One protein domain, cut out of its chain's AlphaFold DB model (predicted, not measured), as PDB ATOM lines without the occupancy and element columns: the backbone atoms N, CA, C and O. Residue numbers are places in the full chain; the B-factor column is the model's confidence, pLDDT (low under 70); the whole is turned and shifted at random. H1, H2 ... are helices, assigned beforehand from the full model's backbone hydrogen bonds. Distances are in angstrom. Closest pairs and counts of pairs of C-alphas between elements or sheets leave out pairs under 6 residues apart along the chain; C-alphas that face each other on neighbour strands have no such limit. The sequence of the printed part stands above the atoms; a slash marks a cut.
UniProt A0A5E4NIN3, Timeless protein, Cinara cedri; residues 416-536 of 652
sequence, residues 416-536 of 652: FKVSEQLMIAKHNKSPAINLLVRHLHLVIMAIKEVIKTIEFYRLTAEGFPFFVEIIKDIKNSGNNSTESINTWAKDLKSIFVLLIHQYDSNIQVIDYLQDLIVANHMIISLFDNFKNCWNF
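What this domain is: This is residues 416 to 536 of the 652 residues of the protein "Timeless protein" of Cinara cedri (UniProt A0A5E4NIN3). Two helical hairpins, H1 with H2 and H4 with H5, pack on each other through H2 and H5 in an elongated, loosely filled body, with the long helix H2 running along its length. At one end H3 crosses from the end of H2 to the start of H4, and short H6 sits by it. The printed part has 121 residues with six named helices, H1 to H6, and no named strand: all helix. It is loose, with a radius of gyration of the C-alphas of 16.9 A, and spans 52 by 31 by 19 A.

Where its parts are: H1, residues 416 to 427, begins at C-alpha 416 (21.678, -32.177, 17.935). H2, residues 433 to 460, is 40.8 A long and ends at C-alpha 460 (47.172, -46.439, 4.586). H3 is residues 465 to 476. H4, residues 482 to 501, is 29.2 A long, and H5, residues 510 to 529, 28.8 A. H6, residues 531 to 534, ends at C-alpha 534 (43.082, -27.358, 9.174).

How they stand to each other: H1 touches residues 433 to 440 of H2 in a hairpin, opposite ways at a shallow tilt of 24 degrees; the closest C-alphas, of Leu 422 and Leu 436, are 5.8 A apart. H2 touches H5, the same way at 31 degrees, a shallow tilt, closest at C-alphas 448 and 519, 5.4 A. H4 touches H5 with residues 493 to 500 in a second hairpin, closest at C-alphas 496 and 520, 6.2 A. H3 and H6 are close but not clearly touching, their closest C-alphas, 471 and 533, 7.6 A apart. Every O i to N i+4 pair is within hydrogen-bond range in H1, H2, H3 and H5, and 13 of 16 in H4; H6 is too short for one.

The domain as a whole: The farthest C-alphas, of Asn 428 and Gly 463, are 53.5 A apart. The printed part has no cut and no long link. Residues 459 to 465 and 476 to 481 stand free. The model's pLDDT is under 70 at residues 461 to 486 and 532 to 536.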
ATOM      1  N   PHE A 416      22.262 -33.294  17.180       95.75
ATOM      2  CA  PHE A 416      21.678 -32.177  17.935       95.75
ATOM      3  C   PHE A 416      20.150 -32.191  17.910       95.75
ATOM      4  O   PHE A 416      19.502 -32.006  18.935       95.75
ATOM      5  N   LYS A 417      19.561 -32.459  16.746       94.56
ATOM      6  CA  LYS A 417      18.107 -32.545  16.595       94.56
ATOM      7  C   LYS A 417      17.510 -33.671  17.443       94.56
ATOM      8  O   LYS A 417      16.518 -33.462  18.135       94.56
ATOM      9  N   VAL A 418      18.110 -34.862  17.421       94.81
ATOM     10  CA  VAL A 418      17.642 -36.005  18.221       94.81
ATOM     11  C   VAL A 418      17.868 -35.758  19.715       94.81
ATOM     12  O   VAL A 418      17.023 -36.147  20.523       94.81
ATOM     13  N   SER A 419      18.957 -35.088  20.112       96.06
ATOM     14  CA  SER A 419      19.193 -34.754  21.523       96.06
ATOM     15  C   SER A 419      18.178 -33.741  22.060       96.06
ATOM     16  O   SER A 419      17.656 -33.926  23.159       96.06
ATOM     17  N   GLU A 420      17.812 -32.733  21.268       95.25
ATOM     18  CA  GLU A 420      16.740 -31.791  21.602       95.25
ATOM     19  C   GLU A 420      15.387 -32.506  21.734       95.25
ATOM     20  O   GLU A 420      14.694 -32.355  22.744       95.25
ATOM     21  N   GLN A 421      15.042 -33.365  20.767       94.62
ATOM     22  CA  GLN A 421      13.828 -34.188  20.829       94.62
ATOM     23  C   GLN A 421      13.801 -35.077  22.075       94.62
ATOM     24  O   GLN A 421      12.753 -35.212  22.711       94.62
ATOM     25  N   LEU A 422      14.941 -35.663  22.454       95.12
ATOM     26  CA  LEU A 422      15.062 -36.471  23.662       95.12
ATOM     27  C   LEU A 422      14.830 -35.628  24.920       95.12
ATOM     28  O   LEU A 422      14.088 -36.062  25.798       95.12
ATOM     29  N   MET A 423      15.394 -34.420  25.006       92.12
ATOM     30  CA  MET A 423      15.147 -33.521  26.139       92.12
ATOM     31  C   MET A 423      13.662 -33.174  26.289       92.12
ATOM     32  O   MET A 423      13.112 -33.278  27.388       92.12
ATOM     33  N   ILE A 424      12.988 -32.835  25.187       93.62
ATOM     34  CA  ILE A 424      11.546 -32.542  25.182       93.62
ATOM     35  C   ILE A 424      10.742 -33.786  25.591       93.62
ATOM     36  O   ILE A 424       9.837 -33.710  26.423       93.62
ATOM     37  N   ALA A 425      11.090 -34.954  25.047       94.19
ATOM     38  CA  ALA A 425      10.433 -36.217  25.366       94.19
ATOM     39  C   ALA A 425      10.584 -36.598  26.847       94.19
ATOM     40  O   ALA A 425       9.617 -37.077  27.442       94.19
ATOM     41  N   LYS A 426      11.754 -36.344  27.453       92.81
ATOM     42  CA  LYS A 426      11.995 -36.532  28.893       92.81
ATOM     43  C   LYS A 426      11.089 -35.635  29.727       92.81
ATOM     44  O   LYS A 426      10.437 -36.125  30.645       92.81
ATOM     45  N   HIS A 427      11.017 -34.349  29.382       91.19
ATOM     46  CA  HIS A 427      10.162 -33.391  30.083       91.19
ATOM     47  C   HIS A 427       8.687 -33.821  30.047       91.19
ATOM     48  O   HIS A 427       8.002 -33.821  31.066       91.19
ATOM     49  N   ASN A 428       8.222 -34.280  28.884       93.19
ATOM     50  CA  ASN A 428       6.830 -34.674  28.673       93.19
ATOM     51  C   ASN A 428       6.526 -36.134  29.059       93.19
ATOM     52  O   ASN A 428       5.410 -36.592  28.827       93.19
ATOM     53  N   LYS A 429       7.498 -36.881  29.611       89.69
ATOM     54  CA  LYS A 429       7.386 -38.321  29.930       89.69
ATOM     55  C   LYS A 429       6.827 -39.150  28.761       89.69
ATOM     56  O   LYS A 429       5.975 -40.017  28.939       89.69
ATOM     57  N   SER A 430       7.296 -38.853  27.551       90.69
ATOM     58  CA  SER A 430       6.816 -39.482  26.319       90.69
ATOM     59  C   SER A 430       7.184 -40.973  26.254       90.69
ATOM     60  O   SER A 430       8.307 -41.338  26.607       90.69
ATOM     61  N   PRO A 431       6.314 -41.849  25.713       84.94
ATOM     62  CA  PRO A 431       6.657 -43.255  25.479       84.94
ATOM     63  C   PRO A 431       7.790 -43.436  24.449       84.94
ATOM     64  O   PRO A 431       8.429 -44.486  24.406       84.94
ATOM     65  N   ALA A 432       8.094 -42.411  23.642       87.31
ATOM     66  CA  ALA A 432       9.114 -42.468  22.595       87.31
ATOM     67  C   ALA A 432      10.567 -42.332  23.101       87.31
ATOM     68  O   ALA A 432      11.495 -42.430  22.297       87.31
ATOM     69  N   ILE A 433      10.794 -42.129  24.408       92.44
ATOM     70  CA  ILE A 433      12.138 -41.924  24.989       92.44
ATOM     71  C   ILE A 433      13.102 -43.044  24.578       92.44
ATOM     72  O   ILE A 433      14.198 -42.765  24.098       92.44
ATOM     73  N   ASN A 434      12.681 -44.307  24.682       91.75
ATOM     74  CA  ASN A 434      13.538 -45.451  24.353       91.75
ATOM     75  C   ASN A 434      13.951 -45.478  22.872       91.75
ATOM     76  O   ASN A 434      15.070 -45.877  22.548       91.75
ATOM     77  N   LEU A 435      13.065 -45.046  21.970       91.25
ATOM     78  CA  LEU A 435      13.366 -44.958  20.540       91.25
ATOM     79  C   LEU A 435      14.375 -43.839  20.266       91.25
ATOM     80  O   LEU A 435      15.337 -44.055  19.533       91.25
ATOM     81  N   LEU A 436      14.206 -42.680  20.909       94.44
ATOM     82  CA  LEU A 436      15.119 -41.541  20.781       94.44
ATOM     83  C   LEU A 436      16.502 -41.835  21.377       94.44
ATOM     84  O   LEU A 436      17.505 -41.474  20.769       94.44
ATOM     85  N   VAL A 437      16.580 -42.547  22.507       95.38
ATOM     86  CA  VAL A 437      17.857 -42.998  23.092       95.38
ATOM     87  C   VAL A 437      18.602 -43.920  22.126       95.38
ATOM     88  O   VAL A 437      19.788 -43.714  21.869       95.38
ATOM     89  N   ARG A 438      17.908 -44.905  21.538       94.12
ATOM     90  CA  ARG A 438      18.498 -45.810  20.537       94.12
ATOM     91  C   ARG A 438      18.948 -45.055  19.290       94.12
ATOM     92  O   ARG A 438      20.043 -45.302  18.792       94.12
ATOM     93  N   HIS A 439      18.131 -44.123  18.806       95.00
ATOM     94  CA  HIS A 439      18.467 -43.308  17.644       95.00
ATOM     95  C   HIS A 439      19.704 -42.443  17.914       95.00
ATOM     96  O   HIS A 439      20.642 -42.442  17.120       95.00
ATOM     97  N   LEU A 440      19.764 -41.786  19.072       96.19
ATOM     98  CA  LEU A 440      20.915 -40.983  19.467       96.19
ATOM     99  C   LEU A 440      22.190 -41.829  19.560       96.19
ATOM    100  O   LEU A 440      23.241 -41.410  19.083       96.19
ATOM    101  N   HIS A 441      22.112 -43.043  20.113       95.94
ATOM    102  CA  HIS A 441      23.258 -43.954  20.150       95.94
ATOM    103  C   HIS A 441      23.715 -44.367  18.745       95.94
ATOM    104  O   HIS A 441      24.916 -44.342  18.476       95.94
ATOM    105  N   LEU A 442      22.788 -44.653  17.823       95.75
ATOM    106  CA  LEU A 442      23.113 -44.937  16.418       95.75
ATOM    107  C   LEU A 442      23.827 -43.765  15.734       95.75
ATOM    108  O   LEU A 442      24.792 -43.993  15.008       95.75
ATOM    109  N   VAL A 443      23.406 -42.524  15.994       96.38
ATOM    110  CA  VAL A 443      24.085 -41.322  15.482       96.38
ATOM    111  C   VAL A 443      25.535 -41.279  15.966       96.38
ATOM    112  O   VAL A 443      26.457 -41.140  15.163       96.38
ATOM    113  N   ILE A 444      25.762 -41.456  17.270       95.50
ATOM    114  CA  ILE A 444      27.113 -41.448  17.852       95.50
ATOM    115  C   ILE A 444      27.967 -42.585  17.307       95.50
ATOM    116  O   ILE A 444      29.149 -42.391  17.006       95.50
ATOM    117  N   MET A 445      27.366 -43.755  17.115       95.81
ATOM    118  CA  MET A 445      28.055 -44.884  16.520       95.81
ATOM    119  C   MET A 445      28.433 -44.637  15.062       95.81
ATOM    120  O   MET A 445      29.560 -44.954  14.676       95.81
ATOM    121  N   ALA A 446      27.568 -43.987  14.287       96.00
ATOM    122  CA  ALA A 446      27.881 -43.583  12.926       96.00
ATOM    123  C   ALA A 446      29.049 -42.582  12.894       96.00
ATOM    124  O   ALA A 446      29.989 -42.793  12.130       96.00
ATOM    125  N   ILE A 447      29.063 -41.561  13.767       94.19
ATOM    126  CA  ILE A 447      30.205 -40.628  13.891       94.19
ATOM    127  C   ILE A 447      31.494 -41.405  14.187       94.19
ATOM    128  O   ILE A 447      32.497 -41.246  13.488       94.19
ATOM    129  N   LYS A 448      31.464 -42.276  15.202       93.62
ATOM    130  CA  LYS A 448      32.611 -43.082  15.642       93.62
ATOM    131  C   LYS A 448      33.167 -43.958  14.514       93.62
ATOM    132  O   LYS A 448      34.381 -43.985  14.316       93.62
ATOM    133  N   GLU A 449      32.320 -44.647  13.754       93.81
ATOM    134  CA  GLU A 449      32.776 -45.525  12.667       93.81
ATOM    135  C   GLU A 449      33.232 -44.759  11.413       93.81
ATOM    136  O   GLU A 449      34.216 -45.152  10.777       93.81
ATOM    137  N   VAL A 450      32.607 -43.623  11.089       92.38
ATOM    138  CA  VAL A 450      33.066 -42.741  10.000       92.38
ATOM    139  C   VAL A 450      34.447 -42.160  10.320       92.38
ATOM    140  O   VAL A 450      35.343 -42.213   9.477       92.38
ATOM    141  N   ILE A 451      34.674 -41.692  11.552       89.81
ATOM    142  CA  ILE A 451      35.982 -41.171  11.990       89.81
ATOM    143  C   ILE A 451      37.064 -42.250  11.925       89.81
ATOM    144  O   ILE A 451      38.138 -42.008  11.373       89.81
ATOM    145  N   LYS A 452      36.785 -43.463  12.419       89.75
ATOM    146  CA  LYS A 452      37.715 -44.599  12.291       89.75
ATOM    147  C   LYS A 452      38.045 -44.912  10.832       89.75
ATOM    148  O   LYS A 452      39.182 -45.264  10.524       89.75
ATOM    149  N   THR A 453      37.064 -44.789   9.941       89.94
ATOM    150  CA  THR A 453      37.254 -45.011   8.503       89.94
ATOM    151  C   THR A 453      38.171 -43.945   7.906       89.94
ATOM    152  O   THR A 453      39.128 -44.289   7.214       89.94
ATOM    153  N   ILE A 454      37.951 -42.667   8.230       85.69
ATOM    154  CA  ILE A 454      38.830 -41.558   7.820       85.69
ATOM    155  C   ILE A 454      40.263 -41.795   8.307       85.69
ATOM    156  O   ILE A 454      41.210 -41.698   7.526       85.69
ATOM    157  N   GLU A 455      40.423 -42.155   9.579       84.00
ATOM    158  CA  GLU A 455      41.725 -42.396  10.198       84.00
ATOM    159  C   GLU A 455      42.456 -43.597   9.577       84.00
ATOM    160  O   GLU A 455      43.666 -43.555   9.354       84.00
ATOM    161  N   PHE A 456      41.729 -44.660   9.223       85.56
ATOM    162  CA  PHE A 456      42.299 -45.802   8.514       85.56
ATOM    163  C   PHE A 456      42.905 -45.385   7.171       85.56
ATOM    164  O   PHE A 456      44.088 -45.632   6.937       85.56
ATOM    165  N   TYR A 457      42.135 -44.693   6.326       84.00
ATOM    166  CA  TYR A 457      42.641 -44.231   5.031       84.00
ATOM    167  C   TYR A 457      43.735 -43.172   5.167       84.00
ATOM    168  O   TYR A 457      44.574 -43.045   4.274       84.00
ATOM    169  N   ARG A 458      43.792 -42.476   6.309       78.62
ATOM    170  CA  ARG A 458      44.920 -41.614   6.664       78.62
ATOM    171  C   ARG A 458      46.226 -42.351   6.819       78.62
ATOM    172  O   ARG A 458      47.243 -41.895   6.306       78.62
ATOM    173  N   LEU A 459      46.192 -43.480   7.504       79.94
ATOM    174  CA  LEU A 459      47.383 -44.272   7.776       79.94
ATOM    175  C   LEU A 459      47.814 -45.129   6.580       79.94
ATOM    176  O   LEU A 459      48.993 -45.448   6.470       79.94
ATOM    177  N   THR A 460      46.887 -45.510   5.695       75.25
ATOM    178  CA  THR A 460      47.172 -46.439   4.586       75.25
ATOM    179  C   THR A 460      47.415 -45.787   3.232       75.25
ATOM    180  O   THR A 460      47.812 -46.488   2.306       75.25
ATOM    181  N   ALA A 461      47.136 -44.493   3.059       65.69
ATOM    182  CA  ALA A 461      47.410 -43.824   1.793       65.69
ATOM    183  C   ALA A 461      48.929 -43.781   1.543       65.69
ATOM    184  O   ALA A 461      49.656 -43.033   2.198       65.69
ATOM    185  N   GLU A 462      49.410 -44.589   0.590       48.84
ATOM    186  CA  GLU A 462      50.772 -44.513   0.052       48.84
ATOM    187  C   GLU A 462      50.914 -43.201  -0.730       48.84
ATOM    188  O   GLU A 462      50.717 -43.121  -1.939       48.84
ATOM    189  N   GLY A 463      51.171 -42.127   0.011       52.62
ATOM    190  CA  GLY A 463      51.303 -40.779  -0.510       52.62
ATOM    191  C   GLY A 463      50.309 -39.803   0.114       52.62
ATOM    192  O   GLY A 463      49.094 -39.995   0.124       52.62
ATOM    193  N   PHE A 464      50.848 -38.655   0.512       51.69
ATOM    194  CA  PHE A 464      50.131 -37.431   0.876       51.69
ATOM    195  C   PHE A 464      49.058 -36.886  -0.118       51.69
ATOM    196  O   PHE A 464      48.255 -36.065   0.338       51.69
ATOM    197  N   PRO A 465      48.965 -37.255  -1.426       55.00
ATOM    198  CA  PRO A 465      48.012 -36.627  -2.358       55.00
ATOM    199  C   PRO A 465      46.531 -36.782  -1.995       55.00
ATOM    200  O   PRO A 465      45.755 -35.857  -2.230       55.00
ATOM    201  N   PHE A 466      46.130 -37.893  -1.374       56.62
ATOM    202  CA  PHE A 466      44.729 -38.119  -1.003       56.62
ATOM    203  C   PHE A 466      44.210 -37.101   0.025       56.62
ATOM    204  O   PHE A 466      43.078 -36.622  -0.062       56.62
ATOM    205  N   PHE A 467      45.054 -36.720   0.986       57.31
ATOM    206  CA  PHE A 467      44.704 -35.681   1.956       57.31
ATOM    207  C   PHE A 467      44.612 -34.322   1.307       57.31
ATOM    208  O   PHE A 467      43.725 -33.551   1.649       57.31
ATOM    209  N   VAL A 468      45.477 -34.042   0.336       59.12
ATOM    210  CA  VAL A 468      45.369 -32.822  -0.458       59.12
ATOM    211  C   VAL A 468      44.038 -32.797  -1.209       59.12
ATOM    212  O   VAL A 468      43.437 -31.736  -1.268       59.12
ATOM    213  N   GLU A 469      43.532 -33.925  -1.709       60.78
ATOM    214  CA  GLU A 469      42.204 -34.013  -2.332       60.78
ATOM    215  C   GLU A 469      41.048 -33.893  -1.336       60.78
ATOM    216  O   GLU A 469      40.109 -33.168  -1.622       60.78
ATOM    217  N   ILE A 470      41.090 -34.520  -0.150       62.12
ATOM    218  CA  ILE A 470      40.092 -34.246   0.908       62.12
ATOM    219  C   ILE A 470      40.100 -32.757   1.255       62.12
ATOM    220  O   ILE A 470      39.065 -32.113   1.226       62.12
ATOM    221  N   ILE A 471      41.267 -32.187   1.553       58.41
ATOM    222  CA  ILE A 471      41.416 -30.778   1.928       58.41
ATOM    223  C   ILE A 471      41.019 -29.847   0.774       58.41
ATOM    224  O   ILE A 471      40.472 -28.776   1.024       58.41
ATOM    225  N   LYS A 472      41.265 -30.233  -0.483       60.72
ATOM    226  CA  LYS A 472      40.807 -29.497  -1.666       60.72
ATOM    227  C   LYS A 472      39.305 -29.608  -1.844       60.72
ATOM    228  O   LYS A 472      38.704 -28.577  -2.067       60.72
ATOM    229  N   ASP A 473      38.688 -30.772  -1.683       57.62
ATOM    230  CA  ASP A 473      37.226 -30.910  -1.718       57.62
ATOM    231  C   ASP A 473      36.583 -30.077  -0.603       57.62
ATOM    232  O   ASP A 473      35.613 -29.363  -0.840       57.62
ATOM    233  N   ILE A 474      37.197 -30.053   0.584       51.81
ATOM    234  CA  ILE A 474      36.813 -29.187   1.706       51.81
ATOM    235  C   ILE A 474      36.907 -27.695   1.336       51.81
ATOM    236  O   ILE A 474      36.069 -26.909   1.764       51.81
ATOM    237  N   LYS A 475      37.910 -27.298   0.540       51.66
ATOM    238  CA  LYS A 475      38.110 -25.909   0.085       51.66
ATOM    239  C   LYS A 475      37.304 -25.544  -1.173       51.66
ATOM    240  O   LYS A 475      36.980 -24.376  -1.352       51.66
ATOM    241  N   ASN A 476      36.981 -26.515  -2.028       45.69
ATOM    242  CA  ASN A 476      36.431 -26.319  -3.374       45.69
ATOM    243  C   ASN A 476      34.933 -26.663  -3.485       45.69
ATOM    244  O   ASN A 476      34.316 -26.291  -4.477       45.69
ATOM    245  N   SER A 477      34.321 -27.329  -2.494       48.06
ATOM    246  CA  SER A 477      32.895 -27.734  -2.477       48.06
ATOM    247  C   SER A 477      31.881 -26.567  -2.345       48.06
ATOM    248  O   SER A 477      30.746 -26.774  -1.920       48.06
ATOM    249  N   GLY A 478      32.242 -25.354  -2.768       39.41
ATOM    250  CA  GLY A 478      31.324 -24.224  -2.939       39.41
ATOM    251  C   GLY A 478      31.304 -23.240  -1.765       39.41
ATOM    252  O   GLY A 478      30.959 -23.598  -0.645       39.41
ATOM    253  N   ASN A 479      31.666 -21.986  -2.063       43.03
ATOM    254  CA  ASN A 479      31.340 -20.740  -1.344       43.03
ATOM    255  C   ASN A 479      31.479 -20.705   0.182       43.03
ATOM    256  O   ASN A 479      30.783 -19.948   0.850       43.03
ATOM    257  N   ASN A 480      32.407 -21.465   0.737       45.66
ATOM    258  CA  ASN A 480      32.617 -21.496   2.167       45.66
ATOM    259  C   ASN A 480      33.959 -20.841   2.487       45.66
ATOM    260  O   ASN A 480      35.027 -21.420   2.282       45.66
ATOM    261  N   SER A 481      33.872 -19.607   2.987       52.38
ATOM    262  CA  SER A 481      34.929 -18.949   3.749       52.38
ATOM    263  C   SER A 481      35.507 -19.932   4.777       52.38
ATOM    264  O   SER A 481      34.866 -20.902   5.194       52.38
ATOM    265  N   THR A 482      36.723 -19.668   5.243       52.28
ATOM    266  CA  THR A 482      37.397 -20.364   6.353       52.28
ATOM    267  C   THR A 482      36.487 -20.606   7.582       52.28
ATOM    268  O   THR A 482      36.777 -21.467   8.409       52.28
ATOM    269  N   GLU A 483      35.364 -19.890   7.684       51.84
ATOM    270  CA  GLU A 483      34.297 -20.023   8.679       51.84
ATOM    271  C   GLU A 483      33.568 -21.377   8.639       51.84
ATOM    272  O   GLU A 483      33.385 -21.976   9.691       51.84
ATOM    273  N   SER A 484      33.217 -21.930   7.473       56.75
ATOM    274  CA  SER A 484      32.472 -23.207   7.395       56.75
ATOM    275  C   SER A 484      33.280 -24.402   7.912       56.75
ATOM    276  O   SER A 484      32.752 -25.273   8.608       56.75
ATOM    277  N   ILE A 485      34.591 -24.414   7.632       60.97
ATOM    278  CA  ILE A 485      35.527 -25.433   8.133       60.97
ATOM    279  C   ILE A 485      35.644 -25.343   9.662       60.97
ATOM    280  O   ILE A 485      35.749 -26.360  10.344       60.97
ATOM    281  N   ASN A 486      35.593 -24.135  10.219       64.62
ATOM    282  CA  ASN A 486      35.600 -23.953  11.666       64.62
ATOM    283  C   ASN A 486      34.262 -24.362  12.304       64.62
ATOM    284  O   ASN A 486      34.267 -24.917  13.404       64.62
ATOM    285  N   THR A 487      33.134 -24.159  11.617       72.56
ATOM    286  CA  THR A 487      31.794 -24.477  12.135       72.56
ATOM    287  C   THR A 487      31.599 -25.972  12.372       72.56
ATOM    288  O   THR A 487      31.330 -26.360  13.505       72.56
ATOM    289  N   TRP A 488      31.829 -26.843  11.378       76.69
ATOM    290  CA  TRP A 488      31.620 -28.289  11.587       76.69
ATOM    291  C   TRP A 488      32.556 -28.858  12.659       76.69
ATOM    292  O   TRP A 488      32.168 -29.742  13.415       76.69
ATOM    293  N   ALA A 489      33.793 -28.355  12.744       80.38
ATOM    294  CA  ALA A 489      34.759 -28.809  13.734       80.38
ATOM    295  C   ALA A 489      34.343 -28.397  15.150       80.38
ATOM    296  O   ALA A 489      34.505 -29.166  16.101       80.38
ATOM    297  N   LYS A 490      33.788 -27.189  15.289       84.69
ATOM    298  CA  LYS A 490      33.199 -26.696  16.532       84.69
ATOM    299  C   LYS A 490      31.963 -27.505  16.916       84.69
ATOM    300  O   LYS A 490      31.870 -27.897  18.077       84.69
ATOM    301  N   ASP A 491      31.083 -27.792  15.964       89.19
ATOM    302  CA  ASP A 491      29.840 -28.545  16.168       89.19
ATOM    303  C   ASP A 491      30.114 -30.012  16.524       89.19
ATOM    304  O   ASP A 491      29.557 -30.552  17.479       89.19
ATOM    305  N   LEU A 492      31.060 -30.643  15.822       90.81
ATOM    306  CA  LEU A 492      31.512 -31.999  16.122       90.81
ATOM    307  C   LEU A 492      32.132 -32.088  17.516       90.81
ATOM    308  O   LEU A 492      31.949 -33.082  18.203       90.81
ATOM    309  N   LYS A 493      32.877 -31.074  17.961       90.19
ATOM    310  CA  LYS A 493      33.410 -31.030  19.328       90.19
ATOM    311  C   LYS A 493      32.299 -30.789  20.354       90.19
ATOM    312  O   LYS A 493      32.263 -31.444  21.395       90.19
ATOM    313  N   SER A 494      31.401 -29.845  20.087       92.44
ATOM    314  CA  SER A 494      30.388 -29.408  21.049       92.44
ATOM    315  C   SER A 494      29.316 -30.463  21.309       92.44
ATOM    316  O   SER A 494      28.856 -30.550  22.446       92.44
ATOM    317  N   ILE A 495      28.976 -31.313  20.330       95.81
ATOM    318  CA  ILE A 495      27.989 -32.380  20.543       95.81
ATOM    319  C   ILE A 495      28.429 -33.364  21.636       95.81
ATOM    320  O   ILE A 495      27.619 -33.728  22.480       95.81
ATOM    321  N   PHE A 496      29.713 -33.734  21.722       95.94
ATOM    322  CA  PHE A 496      30.181 -34.640  22.783       95.94
ATOM    323  C   PHE A 496      30.208 -33.976  24.154       95.94
ATOM    324  O   PHE A 496      29.875 -34.620  25.144       95.94
ATOM    325  N   VAL A 497      30.547 -32.686  24.218       96.12
ATOM    326  CA  VAL A 497      30.450 -31.912  25.467       96.12
ATOM    327  C   VAL A 497      28.999 -31.896  25.953       96.12
ATOM    328  O   VAL A 497      28.740 -32.188  27.117       96.12
ATOM    329  N   LEU A 498      28.053 -31.614  25.050       97.12
ATOM    330  CA  LEU A 498      26.624 -31.577  25.347       97.12
ATOM    331  C   LEU A 498      26.104 -32.937  25.825       97.12
ATOM    332  O   LEU A 498      25.472 -33.020  26.872       97.12
ATOM    333  N   LEU A 499      26.376 -34.004  25.073       97.56
ATOM    334  CA  LEU A 499      25.805 -35.324  25.336       97.56
ATOM    335  C   LEU A 499      26.407 -36.004  26.561       97.56
ATOM    336  O   LEU A 499      25.679 -36.664  27.297       97.56
ATOM    337  N   ILE A 500      27.706 -35.819  26.816       97.94
ATOM    338  CA  ILE A 500      28.318 -36.311  28.054       97.94
ATOM    339  C   ILE A 500      27.745 -35.548  29.244       97.94
ATOM    340  O   ILE A 500      27.478 -36.166  30.263       97.94
ATOM    341  N   HIS A 501      27.510 -34.239  29.132       96.69
ATOM    342  CA  HIS A 501      26.866 -33.471  30.198       96.69
ATOM    343  C   HIS A 501      25.418 -33.921  30.459       96.69
ATOM    344  O   HIS A 501      25.004 -34.028  31.607       96.69
ATOM    345  N   GLN A 502      24.657 -34.223  29.404       94.94
ATOM    346  CA  GLN A 502      23.240 -34.603  29.480       94.94
ATOM    347  C   GLN A 502      22.986 -36.085  29.793       94.94
ATOM    348  O   GLN A 502      21.822 -36.501  29.818       94.94
ATOM    349  N   TYR A 503      24.041 -36.881  29.993       96.94
ATOM    350  CA  TYR A 503      23.916 -38.305  30.283       96.94
ATOM    351  C   TYR A 503      23.005 -38.554  31.494       96.94
ATOM    352  O   TYR A 503      23.154 -37.928  32.541       96.94
ATOM    353  N   ASP A 504      22.072 -39.494  31.349       94.44
ATOM    354  CA  ASP A 504      21.122 -39.856  32.397       94.44
ATOM    355  C   ASP A 504      21.042 -41.373  32.567       94.44
ATOM    356  O   ASP A 504      20.441 -42.081  31.754       94.44
ATOM    357  N   SER A 505      21.610 -41.859  33.672       95.06
ATOM    358  CA  SER A 505      21.670 -43.284  34.018       95.06
ATOM    359  C   SER A 505      20.307 -43.981  34.147       95.06
ATOM    360  O   SER A 505      20.253 -45.206  34.079       95.06
ATOM    361  N   ASN A 506      19.201 -43.236  34.291       93.25
ATOM    362  CA  ASN A 506      17.860 -43.826  34.371       93.25
ATOM    363  C   ASN A 506      17.342 -44.307  33.010       93.25
ATOM    364  O   ASN A 506      16.506 -45.206  32.948       93.25
ATOM    365  N   ILE A 507      17.802 -43.683  31.923       93.06
ATOM    366  CA  ILE A 507      17.314 -43.947  30.561       93.06
ATOM    367  C   ILE A 507      18.418 -44.425  29.613       93.06
ATOM    368  O   ILE A 507      18.122 -45.037  28.588       93.06
ATOM    369  N   GLN A 508      19.683 -44.148  29.930       95.38
ATOM    370  CA  GLN A 508      20.840 -44.483  29.109       95.38
ATOM    371  C   GLN A 508      21.761 -45.448  29.851       95.38
ATOM    372  O   GLN A 508      22.237 -45.181  30.955       95.38
ATOM    373  N   VAL A 509      22.064 -46.566  29.195       94.94
ATOM    374  CA  VAL A 509      23.012 -47.565  29.701       94.94
ATOM    375  C   VAL A 509      24.435 -47.009  29.756       94.94
ATOM    376  O   VAL A 509      24.785 -46.089  29.017       94.94
ATOM    377  N   ILE A 510      25.278 -47.581  30.618       94.94
ATOM    378  CA  ILE A 510      26.669 -47.132  30.785       94.94
ATOM    379  C   ILE A 510      27.489 -47.257  29.492       94.94
ATOM    380  O   ILE A 510      28.332 -46.403  29.224       94.94
ATOM    381  N   ASP A 511      27.191 -48.250  28.648       95.12
ATOM    382  CA  ASP A 511      27.877 -48.476  27.368       95.12
ATOM    383  C   ASP A 511      27.730 -47.278  26.416       95.12
ATOM    384  O   ASP A 511      28.666 -46.922  25.705       95.12
ATOM    385  N   TYR A 512      26.588 -46.578  26.462       96.81
ATOM    386  CA  TYR A 512      26.387 -45.343  25.701       96.81
ATOM    387  C   TYR A 512      27.364 -44.245  26.144       96.81
ATOM    388  O   TYR A 512      27.956 -43.557  25.310       96.81
ATOM    389  N   LEU A 513      27.580 -44.100  27.456       97.75
ATOM    390  CA  LEU A 513      28.539 -43.136  27.993       97.75
ATOM    391  C   LEU A 513      29.984 -43.530  27.661       97.75
ATOM    392  O   LEU A 513      30.783 -42.670  27.286       97.75
ATOM    393  N   GLN A 514      30.319 -44.822  27.736       97.50
ATOM    394  CA  GLN A 514      31.620 -45.328  27.292       97.50
ATOM    395  C   GLN A 514      31.864 -45.000  25.812       97.50
ATOM    396  O   GLN A 514      32.932 -44.501  25.453       97.50
ATOM    397  N   ASP A 515      30.863 -45.211  24.955       97.00
ATOM    398  CA  ASP A 515      30.943 -44.893  23.532       97.00
ATOM    399  C   ASP A 515      31.135 -43.399  23.268       97.00
ATOM    400  O   ASP A 515      31.960 -43.049  22.420       97.00
ATOM    401  N   LEU A 516      30.442 -42.523  24.004       97.62
ATOM    402  CA  LEU A 516      30.636 -41.071  23.937       97.62
ATOM    403  C   LEU A 516      32.065 -40.665  24.313       97.62
ATOM    404  O   LEU A 516      32.686 -39.874  23.599       97.62
ATOM    405  N   ILE A 517      32.598 -41.208  25.411       97.88
ATOM    406  CA  ILE A 517      33.956 -40.905  25.885       97.88
ATOM    407  C   ILE A 517      34.998 -41.374  24.867       97.88
ATOM    408  O   ILE A 517      35.884 -40.607  24.485       97.88
ATOM    409  N   VAL A 518      34.865 -42.606  24.369       97.19
ATOM    410  CA  VAL A 518      35.773 -43.156  23.354       97.19
ATOM    411  C   VAL A 518      35.683 -42.357  22.053       97.19
ATOM    412  O   VAL A 518      36.712 -42.043  21.456       97.19
ATOM    413  N   ALA A 519      34.478 -41.989  21.609       95.81
ATOM    414  CA  ALA A 519      34.276 -41.155  20.424       95.81
ATOM    415  C   ALA A 519      34.915 -39.767  20.572       95.81
ATOM    416  O   ALA A 519      35.628 -39.332  19.668       95.81
ATOM    417  N   ASN A 520      34.746 -39.110  21.722       95.88
ATOM    418  CA  ASN A 520      35.405 -37.839  22.011       95.88
ATOM    419  C   ASN A 520      36.938 -37.971  22.013       95.88
ATOM    420  O   ASN A 520      37.622 -37.129  21.436       95.88
ATOM    421  N   HIS A 521      37.483 -39.041  22.597       94.88
ATOM    422  CA  HIS A 521      38.921 -39.311  22.558       94.88
ATOM    423  C   HIS A 521      39.436 -39.455  21.117       94.88
ATOM    424  O   HIS A 521      40.392 -38.781  20.740       94.88
ATOM    425  N   MET A 522      38.744 -40.230  20.272       91.94
ATOM    426  CA  MET A 522      39.094 -40.350  18.849       91.94
ATOM    427  C   MET A 522      39.040 -39.010  18.118       91.94
ATOM    428  O   MET A 522      39.883 -38.745  17.268       91.94
ATOM    429  N   ILE A 523      38.073 -38.153  18.450       90.00
ATOM    430  CA  ILE A 523      37.954 -36.812  17.874       90.00
ATOM    431  C   ILE A 523      39.138 -35.934  18.267       90.00
ATOM    432  O   ILE A 523      39.696 -35.255  17.408       90.00
ATOM    433  N   ILE A 524      39.549 -35.955  19.536       89.69
ATOM    434  CA  ILE A 524      40.723 -35.207  20.003       89.69
ATOM    435  C   ILE A 524      41.965 -35.654  19.226       89.69
ATOM    436  O   ILE A 524      42.627 -34.813  18.618       89.69
ATOM    437  N   SER A 525      42.207 -36.966  19.135       88.56
ATOM    438  CA  SER A 525      43.322 -37.518  18.356       88.56
ATOM    439  C   SER A 525      43.253 -37.141  16.874       88.56
ATOM    440  O   SER A 525      44.268 -36.795  16.275       88.56
ATOM    441  N   LEU A 526      42.055 -37.160  16.279       84.12
ATOM    442  CA  LEU A 526      41.828 -36.734  14.899       84.12
ATOM    443  C   LEU A 526      42.262 -35.273  14.715       84.12
ATOM    444  O   LEU A 526      43.058 -34.959  13.833       84.12
ATOM    445  N   PHE A 527      41.784 -34.372  15.575       81.50
ATOM    446  CA  PHE A 527      42.111 -32.950  15.496       81.50
ATOM    447  C   PHE A 527      43.599 -32.666  15.723       81.50
ATOM    448  O   PHE A 527      44.149 -31.805  15.033       81.50
ATOM    449  N   ASP A 528      44.260 -33.395  16.624       82.06
ATOM    450  CA  ASP A 528      45.710 -33.301  16.816       82.06
ATOM    451  C   ASP A 528      46.470 -33.727  15.554       82.06
ATOM    452  O   ASP A 528      47.351 -33.003  15.078       82.06
ATOM    453  N   ASN A 529      46.071 -34.850  14.951       78.69
ATOM    454  CA  ASN A 529      46.676 -35.368  13.723       78.69
ATOM    455  C   ASN A 529      46.520 -34.404  12.536       78.69
ATOM    456  O   ASN A 529      47.384 -34.351  11.658       78.69
ATOM    457  N   PHE A 530      45.446 -33.613  12.512       71.69
ATOM    458  CA  PHE A 530      45.148 -32.669  11.433       71.69
ATOM    459  C   PHE A 530      45.446 -31.202  11.756       71.69
ATOM    460  O   PHE A 530      45.136 -30.320  10.949       71.69
ATOM    461  N   LYS A 531      46.091 -30.912  12.889       72.50
ATOM    462  CA  LYS A 531      46.361 -29.540  13.348       72.50
ATOM    463  C   LYS A 531      47.028 -28.660  12.283       72.50
ATOM    464  O   LYS A 531      46.661 -27.499  12.126       72.50
ATOM    465  N   ASN A 532      47.953 -29.229  11.509       64.69
ATOM    466  CA  ASN A 532      48.680 -28.521  10.448       64.69
ATOM    467  C   ASN A 532      47.866 -28.338   9.157       64.69
ATOM    468  O   ASN A 532      48.168 -27.459   8.357       64.69
ATOM    469  N   CYS A 533      46.864 -29.185   8.920       59.25
ATOM    470  CA  CYS A 533      46.073 -29.173   7.688       59.25
ATOM    471  C   CYS A 533      44.879 -28.222   7.770       59.25
ATOM    472  O   CYS A 533      44.398 -27.754   6.736       59.25
ATOM    473  N   TRP A 534      44.387 -27.969   8.981       59.97
ATOM    474  CA  TRP A 534      43.082 -27.358   9.174       59.97
ATOM    475  C   TRP A 534      43.087 -25.926   9.724       59.97
ATOM    476  O   TRP A 534      42.017 -25.338   9.789       59.97
ATOM    477  N   ASN A 535      44.240 -25.310  10.020       55.94
ATOM    478  CA  ASN A 535      44.327 -23.912  10.495       55.94
ATOM    479  C   ASN A 535      43.245 -23.547  11.538       55.94
ATOM    480  O   ASN A 535      42.707 -22.440  11.517       55.94
ATOM    481  N   PHE A 536      42.890 -24.471  12.437       60.47
ATOM    482  CA  PHE A 536      41.869 -24.168  13.433       60.47
ATOM    483  C   PHE A 536      42.403 -23.115  14.392       60.47
ATOM    484  O   PHE A 536      43.414 -23.325  15.065       60.47
TER     485      PHE A 536